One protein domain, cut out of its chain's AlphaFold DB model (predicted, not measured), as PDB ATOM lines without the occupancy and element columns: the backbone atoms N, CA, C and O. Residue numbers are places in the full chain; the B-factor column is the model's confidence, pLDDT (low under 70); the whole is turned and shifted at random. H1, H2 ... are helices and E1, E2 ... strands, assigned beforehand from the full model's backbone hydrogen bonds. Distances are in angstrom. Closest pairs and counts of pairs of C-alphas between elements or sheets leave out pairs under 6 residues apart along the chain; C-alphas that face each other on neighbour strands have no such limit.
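What this domain is: This is residues 18 to 75 of the 80 residues of an uncharacterized protein of Streptomyces sp. SID10244 (UniProt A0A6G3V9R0). Look for one twisted antiparallel sheet of four strands, with a single helix, H1, packed on one face close to E2 and no named helix on the other. A long loop, residues 60 to 70, folds the chain back from E3 to the edge strand E4. The printed part has 58 residues, in the order E1, H1, E2, E3, E4; the sheet's order is E1, E2, E3, E4, and the class is mixed, helices and strands. It is compact, with a radius of gyration of the C-alphas of 11.3 A and spans of 31 by 24 by 21 A.

How they stand to each other: Start at E2, residues 44 to 50, and E3, residues 55 to 59, an antiparallel hairpin with N 47 and O 56 2.8 A apart, within hydrogen-bond range. E4, residues 71 to 73, continues the meander, each strand the antiparallel neighbour of the one before; N 71 and O 57 are 2.8 A apart. E3 and E4 are also a hairpin. Beside E2 find E1, residues 20 to 22, antiparallel, with N 21 and O 49 2.8 A apart. E1 and E4, the edge strands, are apart. H1, residues 25 to 39, is on the sheet at a height of 6.2 A, only just over none of the strands, with 2 C-alphas falling on E2; the closest C-alphas of H1 and E2, Arg 28 and Ala 46, are 5.9 A apart. In H1 every O i to N i+4 pair is within hydrogen-bond range.

Where its parts are: Find C-alpha 44 at (-19.086, -12.122, 22.114); E2 runs 17.8 A to C-alpha 50. E3 spans 13.0 A, E1 and E4 6.6 A each. H1 runs 20.7 A from C-alpha 25 at (-21.205, -9.707, 35.726). E4 ends at C-alpha 73, (-8.929, -18.851, 22.554).

The domain as a whole: The C-alphas farthest apart, Gly 18 and Gly 40, are 32.1 A apart. The printed part has no cut; E3 to E4 is a long link. Residues 18 to 19 have pLDDT under 70.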
ATOM      1  N   GLY A  18      -5.841 -26.899  37.664       55.75
ATOM      2  CA  GLY A  18      -5.464 -25.660  36.989       55.75
ATOM      3  C   GLY A  18      -6.353 -24.514  37.488       55.75
ATOM      4  O   GLY A  18      -7.563 -24.684  37.617       55.75
ATOM      5  N   ALA A  19      -5.770 -23.360  37.819       68.31
ATOM      6  CA  ALA A  19      -6.541 -22.204  38.271       68.31
ATOM      7  C   ALA A  19      -7.279 -21.570  37.080       68.31
ATOM      8  O   ALA A  19      -6.639 -21.143  36.119       68.31
ATOM      9  N   PHE A  20      -8.610 -21.517  37.148       72.00
ATOM     10  CA  PHE A  20      -9.452 -20.743  36.237       72.00
ATOM     11  C   PHE A  20     -10.195 -19.666  37.024       72.00
ATOM     12  O   PHE A  20     -10.604 -19.887  38.167       72.00
ATOM     13  N   GLN A  21     -10.354 -18.493  36.421       81.19
ATOM     14  CA  GLN A  21     -11.104 -17.378  36.976       81.19
ATOM     15  C   GLN A  21     -12.300 -17.088  36.073       81.19
ATOM     16  O   GLN A  21     -12.132 -16.675  34.929       81.19
ATOM     17  N   LEU A  22     -13.502 -17.260  36.621       85.88
ATOM     18  CA  LEU A  22     -14.724 -16.769  35.993       85.88
ATOM     19  C   LEU A  22     -14.839 -15.257  36.196       85.88
ATOM     20  O   LEU A  22     -14.496 -14.722  37.257       85.88
ATOM     21  N   PHE A  23     -15.334 -14.566  35.180       86.88
ATOM     22  CA  PHE A  23     -15.645 -13.151  35.265       86.88
ATOM     23  C   PHE A  23     -17.021 -12.967  35.906       86.88
ATOM     24  O   PHE A  23     -18.012 -13.572  35.503       86.88
ATOM     25  N   GLY A  24     -17.076 -12.120  36.936       87.44
ATOM     26  CA  GLY A  24     -18.348 -11.632  37.459       87.44
ATOM     27  C   GLY A  24     -19.033 -10.717  36.444       87.44
ATOM     28  O   GLY A  24     -18.369 -10.182  35.562       87.44
ATOM     29  N   GLU A  25     -20.339 -10.516  36.604       86.44
ATOM     30  CA  GLU A  25     -21.205  -9.707  35.726       86.44
ATOM     31  C   GLU A  25     -20.566  -8.381  35.291       86.44
ATOM     32  O   GLU A  25     -20.231  -8.257  34.123       86.44
ATOM     33  N   ARG A  26     -20.195  -7.502  36.236       88.31
ATOM     34  CA  ARG A  26     -19.520  -6.223  35.929       88.31
ATOM     35  C   ARG A  26     -18.333  -6.365  34.972       88.31
ATOM     36  O   ARG A  26     -18.128  -5.536  34.101       88.31
ATOM     37  N   ARG A  27     -17.506  -7.394  35.171       85.12
ATOM     38  CA  ARG A  27     -16.306  -7.587  34.354       85.12
ATOM     39  C   ARG A  27     -16.637  -8.171  32.982       85.12
ATOM     40  O   ARG A  27     -15.876  -7.942  32.055       85.12
ATOM     41  N   ARG A  28     -17.727  -8.931  32.861       88.94
ATOM     42  CA  ARG A  28     -18.228  -9.402  31.565       88.94
ATOM     43  C   ARG A  28     -18.750  -8.229  30.746       88.94
ATOM     44  O   ARG A  28     -18.336  -8.110  29.602       88.94
ATOM     45  N   ASP A  29     -19.515  -7.334  31.366       89.50
ATOM     46  CA  ASP A  29     -20.032  -6.122  30.719       89.50
ATOM     47  C   ASP A  29     -18.882  -5.221  30.244       89.50
ATOM     48  O   ASP A  29     -18.801  -4.885  29.069       89.50
ATOM     49  N   GLU A  30     -17.908  -4.936  31.120       90.94
ATOM     50  CA  GLU A  30     -16.722  -4.131  30.772       90.94
ATOM     51  C   GLU A  30     -15.912  -4.718  29.608       90.94
ATOM     52  O   GLU A  30     -15.337  -3.979  28.811       90.94
ATOM     53  N   ILE A  31     -15.824  -6.048  29.522       88.56
ATOM     54  CA  ILE A  31     -15.132  -6.715  28.417       88.56
ATOM     55  C   ILE A  31     -15.989  -6.683  27.146       88.56
ATOM     56  O   ILE A  31     -15.433  -6.476  26.073       88.56
ATOM     57  N   GLY A  32     -17.307  -6.861  27.252       89.00
ATOM     58  CA  GLY A  32     -18.235  -6.776  26.122       89.00
ATOM     59  C   GLY A  32     -18.214  -5.398  25.460       89.00
ATOM     60  O   GLY A  32     -18.018  -5.307  24.247       89.00
ATOM     61  N   ASP A  33     -18.290  -4.331  26.261       91.31
ATOM     62  CA  ASP A  33     -18.164  -2.948  25.785       91.31
ATOM     63  C   ASP A  33     -16.823  -2.740  25.062       91.31
ATOM     64  O   ASP A  33     -16.770  -2.212  23.954       91.31
ATOM     65  N   LEU A  34     -15.726  -3.243  25.642       91.50
ATOM     66  CA  LEU A  34     -14.395  -3.138  25.046       91.50
ATOM     67  C   LEU A  34     -14.276  -3.885  23.705       91.50
ATOM     68  O   LEU A  34     -13.632  -3.392  22.778       91.50
ATOM     69  N   LEU A  35     -14.844  -5.088  23.597       88.25
ATOM     70  CA  LEU A  35     -14.825  -5.877  22.359       88.25
ATOM     71  C   LEU A  35     -15.678  -5.226  21.268       88.25
ATOM     72  O   LEU A  35     -15.264  -5.197  20.105       88.25
ATOM     73  N   THR A  36     -16.809  -4.642  21.655       91.19
ATOM     74  CA  THR A  36     -17.654  -3.846  20.766       91.19
ATOM     75  C   THR A  36     -16.884  -2.629  20.252       91.19
ATOM     76  O   THR A  36     -16.820  -2.412  19.044       91.19
ATOM     77  N   ASP A  37     -16.204  -1.893  21.133       94.06
ATOM     78  CA  ASP A  37     -15.442  -0.691  20.769       94.06
ATOM     79  C   ASP A  37     -14.230  -0.984  19.868       94.06
ATOM     80  O   ASP A  37     -13.960  -0.239  18.923       94.06
ATOM     81  N   ILE A  38     -13.468  -2.048  20.151       91.75
ATOM     82  CA  ILE A  38     -12.233  -2.362  19.407       91.75
ATOM     83  C   ILE A  38     -12.535  -3.092  18.095       91.75
ATOM     84  O   ILE A  38     -11.904  -2.807  17.074       91.75
ATOM     85  N   PHE A  39     -13.447  -4.065  18.127       87.25
ATOM     86  CA  PHE A  39     -13.650  -5.012  17.027       87.25
ATOM     87  C   PHE A  39     -15.030  -4.916  16.373       87.25
ATOM     88  O   PHE A  39     -15.248  -5.582  15.362       87.25
ATOM     89  N   GLY A  40     -15.954  -4.118  16.917       90.44
ATOM     90  CA  GLY A  40     -17.343  -4.082  16.452       90.44
ATOM     91  C   GLY A  40     -18.081  -5.398  16.695       90.44
ATOM     92  O   GLY A  40     -18.945  -5.750  15.899       90.44
ATOM     93  N   ARG A  41     -17.683  -6.157  17.726       88.62
ATOM     94  CA  ARG A  41     -18.264  -7.459  18.087       88.62
ATOM     95  C   ARG A  41     -19.070  -7.326  19.376       88.62
ATOM     96  O   ARG A  41     -18.479  -7.221  20.448       88.62
ATOM     97  N   ASP A  42     -20.388  -7.346  19.246       91.25
ATOM     98  CA  ASP A  42     -21.379  -7.329  20.330       91.25
ATOM     99  C   ASP A  42     -21.994  -8.716  20.605       91.25
ATOM    100  O   ASP A  42     -22.713  -8.903  21.582       91.25
ATOM    101  N   ASP A  43     -21.647  -9.708  19.788       91.75
ATOM    102  CA  ASP A  43     -22.070 -11.109  19.870       91.75
ATOM    103  C   ASP A  43     -21.150 -11.978  20.745       91.75
ATOM    104  O   ASP A  43     -21.360 -13.187  20.864       91.75
ATOM    105  N   VAL A  44     -20.092 -11.399  21.323       90.50
ATOM    106  CA  VAL A  44     -19.086 -12.122  22.114       90.50
ATOM    107  C   VAL A  44     -19.305 -11.887  23.604       90.50
ATOM    108  O   VAL A  44     -19.104 -10.780  24.101       90.50
ATOM    109  N   THR A  45     -19.562 -12.957  24.360       90.69
ATOM    110  CA  THR A  45     -19.616 -12.886  25.831       90.69
ATOM    111  C   THR A  45     -18.424 -13.602  26.459       90.69
ATOM    112  O   THR A  45     -18.368 -14.830  26.505       90.69
ATOM    113  N   ALA A  46     -17.471 -12.847  27.013       89.81
ATOM    114  CA  ALA A  46     -16.333 -13.414  27.738       89.81
ATOM    115  C   ALA A  46     -16.753 -13.964  29.112       89.81
ATOM    116  O   ALA A  46     -17.342 -13.263  29.931       89.81
ATOM    117  N   LEU A  47     -16.407 -15.215  29.404       89.56
ATOM    118  CA  LEU A  47     -16.805 -15.921  30.626       89.56
ATOM    119  C   LEU A  47     -15.688 -16.006  31.663       89.56
ATOM    120  O   LEU A  47     -15.957 -16.071  32.864       89.56
ATOM    121  N   GLY A  48     -14.435 -16.023  31.222       89.62
ATOM    122  CA  GLY A  48     -13.301 -16.176  32.118       89.62
ATOM    123  C   GLY A  48     -11.997 -16.439  31.391       89.62
ATOM    124  O   GLY A  48     -11.941 -16.484  30.162       89.62
ATOM    125  N   ALA A  49     -10.949 -16.643  32.177       87.25
ATOM    126  CA  ALA A  49      -9.649 -17.058  31.677       87.25
ATOM    127  C   ALA A  49      -8.978 -18.034  32.642       87.25
ATOM    128  O   ALA A  49      -9.285 -18.057  33.840       87.25
ATOM    129  N   ASP A  50      -8.048 -18.833  32.134       86.94
ATOM    130  CA  ASP A  50      -7.195 -19.673  32.969       86.94
ATOM    131  C   ASP A  50      -5.791 -19.089  33.171       86.94
ATOM    132  O   ASP A  50      -5.408 -18.068  32.600       86.94
ATOM    133  N   TRP A  51      -5.013 -19.746  34.030       82.50
ATOM    134  CA  TRP A  51      -3.639 -19.364  34.353       82.50
ATOM    135  C   TRP A  51      -2.679 -19.350  33.151       82.50
ATOM    136  O   TRP A  51      -1.615 -18.741  33.251       82.50
ATOM    137  N   ARG A  52      -3.019 -20.017  32.037       81.44
ATOM    138  CA  ARG A  52      -2.230 -19.984  30.795       81.44
ATOM    139  C   ARG A  52      -2.564 -18.766  29.939       81.44
ATOM    140  O   ARG A  52      -1.861 -18.514  28.968       81.44
ATOM    141  N   GLY A  53      -3.606 -18.018  30.297       80.75
ATOM    142  CA  GLY A  53      -4.113 -16.899  29.512       80.75
ATOM    143  C   GLY A  53      -5.093 -17.316  28.418       80.75
ATOM    144  O   GLY A  53      -5.392 -16.493  27.558       80.75
ATOM    145  N   ILE A  54      -5.606 -18.555  28.438       85.44
ATOM    146  CA  ILE A  54      -6.682 -18.962  27.524       85.44
ATOM    147  C   ILE A  54      -7.963 -18.267  27.970       85.44
ATOM    148  O   ILE A  54      -8.335 -18.356  29.144       85.44
ATOM    149  N   VAL A  55      -8.626 -17.581  27.042       87.75
ATOM    150  CA  VAL A  55      -9.882 -16.859  27.283       87.75
ATOM    151  C   VAL A  55     -11.052 -17.696  26.788       87.75
ATOM    152  O   VAL A  55     -11.000 -18.238  25.688       87.75
ATOM    153  N   TYR A  56     -12.110 -17.779  27.588       89.06
ATOM    154  CA  TYR A  56     -13.314 -18.547  27.284       89.06
ATOM    155  C   TYR A  56     -14.490 -17.610  27.015       89.06
ATOM    156  O   TYR A  56     -14.710 -16.686  27.802       89.06
ATOM    157  N   PHE A  57     -15.250 -17.846  25.947       91.38
ATOM    158  CA  PHE A  57     -16.381 -17.004  25.540       91.38
ATOM    159  C   PHE A  57     -17.470 -17.793  24.802       91.38
ATOM    160  O   PHE A  57     -17.218 -18.906  24.340       91.38
ATOM    161  N   THR A  58     -18.667 -17.217  24.698       91.94
ATOM    162  CA  THR A  58     -19.736 -17.659  23.783       91.94
ATOM    163  C   THR A  58     -19.850 -16.707  22.595       91.94
ATOM    164  O   THR A  58     -19.360 -15.576  22.666       91.94
ATOM    165  N   LEU A  59     -20.470 -17.187  21.513       90.56
ATOM    166  CA  LEU A  59     -20.783 -16.430  20.300       90.56
ATOM    167  C   LEU A  59     -22.287 -16.536  20.036       90.56
ATOM    168  O   LEU A  59     -22.761 -17.595  19.626       90.56
ATOM    169  N   ASP A  60     -23.033 -15.473  20.323       85.81
ATOM    170  CA  ASP A  60     -24.501 -15.512  20.332       85.81
ATOM    171  C   ASP A  60     -25.113 -15.501  18.918       85.81
ATOM    172  O   ASP A  60     -26.139 -16.145  18.697       85.81
ATOM    173  N   ASP A  61     -24.451 -14.851  17.952       82.38
ATOM    174  CA  ASP A  61     -24.932 -14.690  16.569       82.38
ATOM    175  C   ASP A  61     -24.220 -15.600  15.546       82.38
ATOM    176  O   ASP A  61     -24.372 -15.440  14.330       82.38
ATOM    177  N   ASP A  62     -23.446 -16.586  16.008       84.75
ATOM    178  CA  ASP A  62     -22.768 -17.532  15.120       84.75
ATOM    179  C   ASP A  62     -23.718 -18.660  14.689       84.75
ATOM    180  O   ASP A  62     -24.107 -19.517  15.476       84.75
ATOM    181  N   SER A  63     -24.087 -18.694  13.405       83.69
ATOM    182  CA  SER A  63     -25.021 -19.697  12.873       83.69
ATOM    183  C   SER A  63     -24.489 -21.138  12.867       83.69
ATOM    184  O   SER A  63     -25.270 -22.073  12.673       83.69
ATOM    185  N   GLU A  64     -23.178 -21.328  13.026       88.31
ATOM    186  CA  GLU A  64     -22.536 -22.646  13.047       88.31
ATOM    187  C   GLU A  64     -22.363 -23.194  14.471       88.31
ATOM    188  O   GLU A  64     -22.114 -24.393  14.642       88.31
ATOM    189  N   LEU A  65     -22.535 -22.352  15.497       84.44
ATOM    190  CA  LEU A  65     -22.371 -22.709  16.904       84.44
ATOM    191  C   LEU A  65     -23.674 -22.497  17.680       84.44
ATOM    192  O   LEU A  65     -24.413 -21.545  17.471       84.44
ATOM    193  N   ALA A  66     -23.973 -23.397  18.617       85.38
ATOM    194  CA  ALA A  66     -25.053 -23.126  19.562       85.38
ATOM    195  C   ALA A  66     -24.625 -21.985  20.498       85.38
ATOM    196  O   ALA A  66     -23.474 -21.970  20.935       85.38
ATOM    197  N   SER A  67     -25.541 -21.082  20.854       78.50
ATOM    198  CA  SER A  67     -25.237 -19.895  21.672       78.50
ATOM    199  C   SER A  67     -24.697 -20.214  23.074       78.50
ATOM    200  O   SER A  67     -23.999 -19.409  23.681       78.50
ATOM    201  N   ASP A  68     -24.951 -21.415  23.594       82.25
ATOM    202  CA  ASP A  68     -24.399 -21.899  24.862       82.25
ATOM    203  C   ASP A  68     -23.035 -22.604  24.718       82.25
ATOM    204  O   ASP A  68     -22.460 -23.075  25.706       82.25
ATOM    205  N   THR A  69     -22.484 -22.667  23.502       88.69
ATOM    206  CA  THR A  69     -21.172 -23.262  23.233       88.69
ATOM    207  C   THR A  69     -20.064 -22.346  23.730       88.69
ATOM    208  O   THR A  69     -19.926 -21.208  23.290       88.69
ATOM    209  N   VAL A  70     -19.213 -22.878  24.610       87.75
ATOM    210  CA  VAL A  70     -18.034 -22.165  25.113       87.75
ATOM    211  C   VAL A  70     -16.813 -22.499  24.264       87.75
ATOM    212  O   VAL A  70     -16.384 -23.654  24.195       87.75
ATOM    213  N   VAL A  71     -16.220 -21.471  23.667       87.25
ATOM    214  CA  VAL A  71     -14.998 -21.541  22.865       87.25
ATOM    215  C   VAL A  71     -13.820 -21.025  23.689       87.25
ATOM    216  O   VAL A  71     -13.951 -20.050  24.428       87.25
ATOM    217  N   GLY A  72     -12.668 -21.691  23.585       87.62
ATOM    218  CA  GLY A  72     -11.414 -21.262  24.205       87.62
ATOM    219  C   GLY A  72     -10.450 -20.696  23.166       87.62
ATOM    220  O   GLY A  72     -10.135 -21.377  22.190       87.62
ATOM    221  N   PHE A  73      -9.950 -19.482  23.387       84.06
ATOM    222  CA  PHE A  73      -8.929 -18.851  22.554       84.06
ATOM    223  C   PHE A  73      -7.598 -18.769  23.297       84.06
ATOM    224  O   PHE A  73      -7.476 -18.092  24.320       84.06
ATOM    225  N   ASP A  74      -6.593 -19.459  22.760       84.25
ATOM    226  CA  ASP A  74      -5.210 -19.383  23.217       84.25
ATOM    227  C   ASP A  74      -4.427 -18.405  22.331       84.25
ATOM    228  O   ASP A  74      -3.931 -18.769  21.261       84.25
ATOM    229  N   ALA A  75      -4.280 -17.161  22.790       70.00
ATOM    230  CA  ALA A  75      -3.515 -16.138  22.077       70.00
ATOM    231  C   ALA A  75      -2.025 -16.501  21.906       70.00
ATOM    232  O   ALA A  75      -1.358 -15.955  21.030       70.00
TER     233      ALA A  75